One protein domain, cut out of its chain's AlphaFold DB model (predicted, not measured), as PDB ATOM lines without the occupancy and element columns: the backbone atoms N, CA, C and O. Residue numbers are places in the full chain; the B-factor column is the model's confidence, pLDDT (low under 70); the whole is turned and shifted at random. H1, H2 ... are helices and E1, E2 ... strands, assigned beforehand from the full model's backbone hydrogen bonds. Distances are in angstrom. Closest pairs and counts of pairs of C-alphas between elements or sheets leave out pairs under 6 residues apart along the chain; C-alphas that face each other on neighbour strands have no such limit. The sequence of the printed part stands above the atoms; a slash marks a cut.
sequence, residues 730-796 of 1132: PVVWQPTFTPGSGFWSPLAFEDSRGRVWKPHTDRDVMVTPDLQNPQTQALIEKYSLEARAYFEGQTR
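This is residues 730 to 796 of the 1132 residues of the protein "AAA domain-containing protein" of Candidatus Amesbacteria bacterium RIFOXYB1_FULL_44_23 (UniProt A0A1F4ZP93). One long helix, H1, packs over one face of a small two-stranded hairpin, E1 and E2, while a long loop, residues 752 to 773, pairs briefly with E2 at two places. The 67 printed residues hold E1, E2 and H1 in that order, antiparallel strands and a mixed class, with 31 residues in named elements, under half. The whole is compact, radius of gyration of the C-alphas 12.0 A, yet elongated, spanning 39 by 22 by 22 A.

E1, residues 733 to 737, and E2, residues 745 to 751, form an antiparallel hairpin at 152 degrees; N 734 and O 750 are 2.8 A apart, within hydrogen-bond range. Residues 745 to 746 of E2 pair antiparallel with 766 to 767, and 749 to 750 with 756 to 757. For H1, residues 774 to 792, the closest C-alphas to E1 are Ile 780 and Pro 735, 6.9 A; to E2, Ser 784 and Phe 749, 7.8 A. Every O i to N i+4 pair in H1 is within hydrogen-bond range.

E1 begins at C-alpha 733 (126.530, 104.798, 133.588). E2 is 18.3 A long. H1, 26.7 A long, ends at C-alpha 792 (126.560, 115.667, 139.574).

The farthest C-alphas, Phe 743 and Arg 796, are 39.1 A apart. The printed part has no cut; the link E2 to H1 is long. Mean pLDDT of the printed part is 71.1, with 26 residues under 70, among them 787 to 795.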
ATOM      1  N   PRO A 730     131.123 105.666 142.953       59.25
ATOM      2  CA  PRO A 730     130.919 106.423 141.726       59.25
ATOM      3  C   PRO A 730     130.022 105.628 140.777       59.25
ATOM      4  O   PRO A 730     130.286 104.462 140.476       59.25
ATOM      5  N   VAL A 731     128.931 106.259 140.353       61.47
ATOM      6  CA  VAL A 731     127.929 105.640 139.491       61.47
ATOM      7  C   VAL A 731     128.478 105.630 138.066       61.47
ATOM      8  O   VAL A 731     128.580 106.669 137.415       61.47
ATOM      9  N   VAL A 732     128.878 104.453 137.581       64.69
ATOM     10  CA  VAL A 732     129.279 104.278 136.181       64.69
ATOM     11  C   VAL A 732     128.028 103.977 135.369       64.69
ATOM     12  O   VAL A 732     127.440 102.906 135.509       64.69
ATOM     13  N   TRP A 733     127.636 104.932 134.531       71.81
ATOM     14  CA  TRP A 733     126.530 104.798 133.588       71.81
ATOM     15  C   TRP A 733     127.013 104.119 132.310       71.81
ATOM     16  O   TRP A 733     127.910 104.625 131.632       71.81
ATOM     17  N   GLN A 734     126.427 102.971 131.987       79.00
ATOM     18  CA  GLN A 734     126.691 102.230 130.759       79.00
ATOM     19  C   GLN A 734     125.523 102.408 129.786       79.00
ATOM     20  O   GLN A 734     124.370 102.361 130.208       79.00
ATOM     21  N   PRO A 735     125.780 102.625 128.487       81.62
ATOM     22  CA  PRO A 735     124.713 102.701 127.503       81.62
ATOM     23  C   PRO A 735     124.059 101.323 127.333       81.62
ATOM     24  O   PRO A 735     124.729 100.343 127.005       81.62
ATOM     25  N   THR A 736     122.741 101.267 127.507       79.75
ATOM     26  CA  THR A 736     121.915 100.072 127.320       79.75
ATOM     27  C   THR A 736     120.860 100.349 126.253       79.75
ATOM     28  O   THR A 736     120.191 101.384 126.256       79.75
ATOM     29  N   PHE A 737     120.675  99.404 125.332       80.38
ATOM     30  CA  PHE A 737     119.630  99.477 124.313       80.38
ATOM     31  C   PHE A 737     118.413  98.689 124.788       80.38
ATOM     32  O   PHE A 737     118.493  97.480 125.007       80.38
ATOM     33  N   THR A 738     117.275  99.360 124.950       71.62
ATOM     34  CA  THR A 738     116.032  98.654 125.300       71.62
ATOM     35  C   THR A 738     115.474  97.908 124.078       71.62
ATOM     36  O   THR A 738     115.673  98.359 122.947       71.62
ATOM     37  N   PRO A 739     114.808  96.748 124.254       62.78
ATOM     38  CA  PRO A 739     114.349  95.948 123.123       62.78
ATOM     39  C   PRO A 739     113.251  96.679 122.333       62.78
ATOM     40  O   PRO A 739     112.109  96.767 122.776       62.78
ATOM     41  N   GLY A 740     113.606  97.188 121.152       55.41
ATOM     42  CA  GLY A 740     112.685  97.726 120.152       55.41
ATOM     43  C   GLY A 740     112.555  96.768 118.966       55.41
ATOM     44  O   GLY A 740     113.534  96.169 118.527       55.41
ATOM     45  N   SER A 741     111.348  96.598 118.430       47.72
ATOM     46  CA  SER A 741     111.072  95.730 117.279       47.72
ATOM     47  C   SER A 741     111.472  96.397 115.948       47.72
ATOM     48  O   SER A 741     110.607  96.655 115.108       47.72
ATOM     49  N   GLY A 742     112.755  96.728 115.753       59.91
ATOM     50  CA  GLY A 742     113.229  97.416 114.544       59.91
ATOM     51  C   GLY A 742     114.747  97.632 114.444       59.91
ATOM     52  O   GLY A 742     115.509  97.208 115.302       59.91
ATOM     53  N   PHE A 743     115.174  98.310 113.368       66.69
ATOM     54  CA  PHE A 743     116.577  98.676 113.070       66.69
ATOM     55  C   PHE A 743     117.155  99.743 114.025       66.69
ATOM     56  O   PHE A 743     118.362  99.978 114.049       66.69
ATOM     57  N   TRP A 744     116.280 100.389 114.795       73.25
ATOM     58  CA  TRP A 744     116.580 101.451 115.746       73.25
ATOM     59  C   TRP A 744     116.059 101.043 117.123       73.25
ATOM     60  O   TRP A 744     114.913 100.603 117.238       73.25
ATOM     61  N   SER A 745     116.880 101.235 118.151       78.19
ATOM     62  CA  SER A 745     116.554 100.938 119.545       78.19
ATOM     63  C   SER A 745     116.657 102.205 120.399       78.19
ATOM     64  O   SER A 745     117.517 103.045 120.126       78.19
ATOM     65  N   PRO A 746     115.828 102.362 121.445       81.50
ATOM     66  CA  PRO A 746     115.953 103.482 122.368       81.50
ATOM     67  C   PRO A 746     117.265 103.390 123.152       81.50
ATOM     68  O   PRO A 746     117.548 102.358 123.772       81.50
ATOM     69  N   LEU A 747     118.026 104.483 123.153       83.31
ATOM     70  CA  LEU A 747     119.189 104.673 124.007       83.31
ATOM     71  C   LEU A 747     118.728 104.968 125.433       83.31
ATOM     72  O   LEU A 747     118.031 105.950 125.691       83.31
ATOM     73  N   ALA A 748     119.162 104.130 126.360       81.75
ATOM     74  CA  ALA A 748     119.091 104.393 127.782       81.75
ATOM     75  C   ALA A 748     120.484 104.225 128.388       81.75
ATOM     76  O   ALA A 748     121.389 103.680 127.757       81.75
ATOM     77  N   PHE A 749     120.664 104.699 129.608       81.69
ATOM     78  CA  PHE A 749     121.865 104.459 130.386       81.69
ATOM     79  C   PHE A 749     121.471 103.687 131.625       81.69
ATOM     80  O   PHE A 749     120.581 104.105 132.356       81.69
ATOM     81  N   GLU A 750     122.112 102.555 131.846       76.12
ATOM     82  CA  GLU A 750     121.940 101.763 133.048       76.12
ATOM     83  C   GLU A 750     123.153 101.963 133.947       76.12
ATOM     84  O   GLU A 750     124.297 101.919 133.487       76.12
ATOM     85  N   ASP A 751     122.925 102.231 135.225       71.44
ATOM     86  CA  ASP A 751     124.022 102.266 136.175       71.44
ATOM     87  C   ASP A 751     124.439 100.857 136.621       71.44
ATOM     88  O   ASP A 751     123.731  99.865 136.456       71.44
ATOM     89  N   SER A 752     125.592 100.773 137.285       61.16
ATOM     90  CA  SER A 752     126.064  99.550 137.961       61.16
ATOM     91  C   SER A 752     125.091  98.938 138.993       61.16
ATOM     92  O   SER A 752     125.387  97.880 139.548       61.16
ATOM     93  N   ARG A 753     123.961  99.597 139.285       57.59
ATOM     94  CA  ARG A 753     122.928  99.208 140.255       57.59
ATOM     95  C   ARG A 753     121.583  98.877 139.573       57.59
ATOM     96  O   ARG A 753     120.613  98.595 140.272       57.59
ATOM     97  N   GLY A 754     121.512  98.869 138.237       59.34
ATOM     98  CA  GLY A 754     120.315  98.533 137.457       59.34
ATOM     99  C   GLY A 754     119.279  99.658 137.319       59.34
ATOM    100  O   GLY A 754     118.144  99.414 136.901       59.34
ATOM    101  N   ARG A 755     119.620 100.898 137.692       64.62
ATOM    102  CA  ARG A 755     118.782 102.081 137.458       64.62
ATOM    103  C   ARG A 755     118.931 102.520 136.015       64.62
ATOM    104  O   ARG A 755     120.043 102.628 135.520       64.62
ATOM    105  N   VAL A 756     117.814 102.840 135.372       70.44
ATOM    106  CA  VAL A 756     117.790 103.248 133.965       70.44
ATOM    107  C   VAL A 756     117.485 104.741 133.868       70.44
ATOM    108  O   VAL A 756     116.396 105.176 134.238       70.44
ATOM    109  N   TRP A 757     118.430 105.519 133.348       74.56
ATOM    110  CA  TRP A 757     118.264 106.919 132.978       74.56
ATOM    111  C   TRP A 757     118.029 107.035 131.473       74.56
ATOM    112  O   TRP A 757     118.688 106.376 130.666       74.56
ATOM    113  N   LYS A 758     117.070 107.874 131.082       77.81
ATOM    114  CA  LYS A 758     116.784 108.174 129.679       77.81
ATOM    115  C   LYS A 758     117.156 109.629 129.392       77.81
ATOM    116  O   LYS A 758     116.771 110.483 130.186       77.81
ATOM    117  N   PRO A 759     117.803 109.926 128.249       76.19
ATOM    118  CA  PRO A 759     118.177 111.293 127.880       76.19
ATOM    119  C   PRO A 759     117.024 112.297 127.873       76.19
ATOM    120  O   PRO A 759     117.187 113.467 128.210       76.19
ATOM    121  N   HIS A 760     115.837 111.835 127.489       69.50
ATOM    122  CA  HIS A 760     114.619 112.624 127.498       69.50
ATOM    123  C   HIS A 760     113.497 111.809 128.138       69.50
ATOM    124  O   HIS A 760     113.279 110.644 127.805       69.50
ATOM    125  N   THR A 761     112.752 112.443 129.041       55.34
ATOM    126  CA  THR A 761     111.580 111.862 129.721       55.34
ATOM    127  C   THR A 761     110.387 111.659 128.784       55.34
ATOM    128  O   THR A 761     109.453 110.917 129.097       55.34
ATOM    129  N   ASP A 762     110.402 112.336 127.633       55.03
ATOM    130  CA  ASP A 762     109.229 112.523 126.776       55.03
ATOM    131  C   ASP A 762     109.419 111.919 125.381       55.03
ATOM    132  O   ASP A 762     108.439 111.614 124.704       55.03
ATOM    133  N   ARG A 763     110.671 111.728 124.949       64.88
ATOM    134  CA  ARG A 763     111.018 111.193 123.629       64.88
ATOM    135  C   ARG A 763     112.184 110.229 123.750       64.88
ATOM    136  O   ARG A 763     113.252 110.601 124.213       64.88
ATOM    137  N   ASP A 764     111.996 109.004 123.287       73.81
ATOM    138  CA  ASP A 764     113.080 108.035 123.238       73.81
ATOM    139  C   ASP A 764     114.099 108.441 122.157       73.81
ATOM    140  O   ASP A 764     113.747 108.666 120.996       73.81
ATOM    141  N   VAL A 765     115.375 108.554 122.537       77.69
ATOM    142  CA  VAL A 765     116.469 108.807 121.590       77.69
ATOM    143  C   VAL A 765     116.763 107.502 120.863       77.69
ATOM    144  O   VAL A 765     117.358 106.587 121.424       77.69
ATOM    145  N   MET A 766     116.316 107.399 119.617       79.25
ATOM    146  CA  MET A 766     116.470 106.189 118.815       79.25
ATOM    147  C   MET A 766     117.854 106.147 118.166       79.25
ATOM    148  O   MET A 766     118.234 107.064 117.441       79.25
ATOM    149  N   VAL A 767     118.595 105.064 118.390       78.75
ATOM    150  CA  VAL A 767     119.940 104.846 117.840       78.75
ATOM    151  C   VAL A 767     120.052 103.453 117.233       78.75
ATOM    152  O   VAL A 767     119.342 102.528 117.629       78.75
ATOM    153  N   THR A 768     120.944 103.273 116.259       78.19
ATOM    154  CA  THR A 768     121.285 101.920 115.808       78.19
ATOM    155  C   THR A 768     122.043 101.211 116.935       78.19
ATOM    156  O   THR A 768     123.004 101.802 117.435       78.19
ATOM    157  N   PRO A 769     121.689  99.966 117.311       72.62
ATOM    158  CA  PRO A 769     122.337  99.213 118.397       72.62
ATOM    159  C   PRO A 769     123.778  98.753 118.073       72.62
ATOM    160  O   PRO A 769     124.313  97.861 118.725       72.62
ATOM    161  N   ASP A 770     124.408  99.354 117.063       76.44
ATOM    162  CA  ASP A 770     125.805  99.153 116.699       76.44
ATOM    163  C   ASP A 770     126.692 100.198 117.393       76.44
ATOM    164  O   ASP A 770     126.616 101.398 117.114       76.44
ATOM    165  N   LEU A 771     127.551  99.719 118.293       69.12
ATOM    166  CA  LEU A 771     128.508 100.525 119.053       69.12
ATOM    167  C   LEU A 771     129.696 101.015 118.208       69.12
ATOM    168  O   LEU A 771     130.462 101.848 118.691       69.12
ATOM    169  N   GLN A 772     129.879 100.518 116.979       73.31
ATOM    170  CA  GLN A 772     130.924 100.980 116.054       73.31
ATOM    171  C   GLN A 772     130.451 102.104 115.121       73.31
ATOM    172  O   GLN A 772     131.271 102.709 114.430       73.31
ATOM    173  N   ASN A 773     129.149 102.414 115.102       80.00
ATOM    174  CA  ASN A 773     128.616 103.506 114.297       80.00
ATOM    175  C   ASN A 773     129.066 104.871 114.873       80.00
ATOM    176  O   ASN A 773     128.733 105.174 116.025       80.00
ATOM    177  N   PRO A 774     129.740 105.737 114.084       79.75
ATOM    178  CA  PRO A 774     130.194 107.055 114.537       79.75
ATOM    179  C   PRO A 774     129.066 107.948 115.075       79.75
ATOM    180  O   PRO A 774     129.273 108.718 116.008       79.75
ATOM    181  N   GLN A 775     127.857 107.838 114.512       76.62
ATOM    182  CA  GLN A 775     126.696 108.621 114.949       76.62
ATOM    183  C   GLN A 775     126.161 108.141 116.304       76.62
ATOM    184  O   GLN A 775     125.816 108.962 117.152       76.62
ATOM    185  N   THR A 776     126.135 106.824 116.535       79.50
ATOM    186  CA  THR A 776     125.754 106.248 117.833       79.50
ATOM    187  C   THR A 776     126.787 106.602 118.904       79.50
ATOM    188  O   THR A 776     126.398 106.986 120.001       79.50
ATOM    189  N   GLN A 777     128.087 106.548 118.588       81.50
ATOM    190  CA  GLN A 777     129.155 106.938 119.519       81.50
ATOM    191  C   GLN A 777     129.060 108.411 119.929       81.50
ATOM    192  O   GLN A 777     129.071 108.701 121.121       81.50
ATOM    193  N   ALA A 778     128.864 109.324 118.972       82.00
ATOM    194  CA  ALA A 778     128.709 110.749 119.267       82.00
ATOM    195  C   ALA A 778     127.491 111.041 120.165       82.00
ATOM    196  O   ALA A 778     127.555 111.890 121.056       82.00
ATOM    197  N   LEU A 779     126.377 110.325 119.962       81.62
ATOM    198  CA  LEU A 779     125.186 110.449 120.808       81.62
ATOM    199  C   LEU A 779     125.402 109.842 122.201       81.62
ATOM    200  O   LEU A 779     124.984 110.447 123.186       81.62
ATOM    201  N   ILE A 780     126.074 108.692 122.304       83.56
ATOM    202  CA  ILE A 780     126.441 108.092 123.593       83.56
ATOM    203  C   ILE A 780     127.359 109.036 124.373       83.56
ATOM    204  O   ILE A 780     127.099 109.275 125.546       83.56
ATOM    205  N   GLU A 781     128.385 109.612 123.745       82.69
ATOM    206  CA  GLU A 781     129.291 110.564 124.397       82.69
ATOM    207  C   GLU A 781     128.538 111.797 124.899       82.69
ATOM    208  O   GLU A 781     128.604 112.108 126.091       82.69
ATOM    209  N   LYS A 782     127.742 112.434 124.031       84.81
ATOM    210  CA  LYS A 782     126.915 113.593 124.388       84.81
ATOM    211  C   LYS A 782     126.002 113.294 125.579       84.81
ATOM    212  O   LYS A 782     126.037 114.005 126.581       84.81
ATOM    213  N   TYR A 783     125.207 112.230 125.495       82.44
ATOM    214  CA  TYR A 783     124.232 111.915 126.534       82.44
ATOM    215  C   TYR A 783     124.854 111.287 127.784       82.44
ATOM    216  O   TYR A 783     124.269 111.389 128.854       82.44
ATOM    217  N   SER A 784     126.054 110.709 127.698       76.12
ATOM    218  CA  SER A 784     126.809 110.279 128.880       76.12
ATOM    219  C   SER A 784     127.323 111.465 129.699       76.12
ATOM    220  O   SER A 784     127.359 111.387 130.926       76.12
ATOM    221  N   LEU A 785     127.681 112.575 129.040       75.75
ATOM    222  CA  LEU A 785     128.030 113.833 129.701       75.75
ATOM    223  C   LEU A 785     126.794 114.475 130.336       75.75
ATOM    224  O   LEU A 785     126.868 114.897 131.483       75.75
ATOM    225  N   GLU A 786     125.655 114.485 129.638       74.62
ATOM    226  CA  GLU A 786     124.383 114.962 130.199       74.62
ATOM    227  C   GLU A 786     123.915 114.097 131.381       74.62
ATOM    228  O   GLU A 786     123.476 114.644 132.387       74.62
ATOM    229  N   ALA A 787     124.076 112.771 131.312       68.12
ATOM    230  CA  ALA A 787     123.807 111.869 132.431       68.12
ATOM    231  C   ALA A 787     124.702 112.207 133.630       68.12
ATOM    232  O   ALA A 787     124.208 112.387 134.739       68.12
ATOM    233  N   ARG A 788     126.019 112.349 133.414       68.50
ATOM    234  CA  ARG A 788     126.955 112.753 134.475       68.50
ATOM    235  C   ARG A 788     126.572 114.102 135.075       68.50
ATOM    236  O   ARG A 788     126.456 114.177 136.288       68.50
ATOM    237  N   ALA A 789     126.280 115.109 134.254       65.56
ATOM    238  CA  ALA A 789     125.879 116.437 134.714       65.56
ATOM    239  C   ALA A 789     124.544 116.427 135.484       65.56
ATOM    240  O   ALA A 789     124.413 117.108 136.498       65.56
ATOM    241  N   TYR A 790     123.566 115.626 135.044       61.91
ATOM    242  CA  TYR A 790     122.275 115.462 135.719       61.91
ATOM    243  C   TYR A 790     122.436 114.901 137.140       61.91
ATOM    244  O   TYR A 790     121.760 115.358 138.058       61.91
ATOM    245  N   PHE A 791     123.356 113.949 137.340       58.56
ATOM    246  CA  PHE A 791     123.603 113.339 138.652       58.56
ATOM    247  C   PHE A 791     124.660 114.073 139.491       58.56
ATOM    248  O   PHE A 791     124.552 114.070 140.711       58.56
ATOM    249  N   GLU A 792     125.637 114.751 138.880       54.47
ATOM    250  CA  GLU A 792     126.560 115.667 139.574       54.47
ATOM    251  C   GLU A 792     125.824 116.895 140.136       54.47
ATOM    252  O   GLU A 792     126.233 117.439 141.160       54.47
ATOM    253  N   GLY A 793     124.709 117.300 139.514       44.91
ATOM    254  CA  GLY A 793     123.827 118.361 140.008       44.91
ATOM    255  C   GLY A 793     122.860 117.942 141.124       44.91
ATOM    256  O   GLY A 793     122.299 118.811 141.788       44.91
ATOM    257  N   GLN A 794     122.660 116.639 141.365       53.28
ATOM    258  CA  GLN A 794     121.844 116.138 142.476       53.28
ATOM    259  C   GLN A 794     122.729 115.907 143.703       53.28
ATOM    260  O   GLN A 794     123.191 114.800 143.977       53.28
ATOM    261  N   THR A 795     122.983 116.971 144.461       58.50
ATOM    262  CA  THR A 795     123.595 116.839 145.784       58.50
ATOM    263  C   THR A 795     122.629 116.105 146.711       58.50
ATOM    264  O   THR A 795     121.492 116.544 146.874       58.50
ATOM    265  N   ARG A 796     123.079 115.007 147.334       71.12
ATOM    266  CA  ARG A 796     122.321 114.323 148.396       71.12
ATOM    267  C   ARG A 796     121.892 115.329 149.457       71.12
ATOM    268  O   ARG A 796     122.728 116.102 149.927       71.12
TER     269      ARG A 796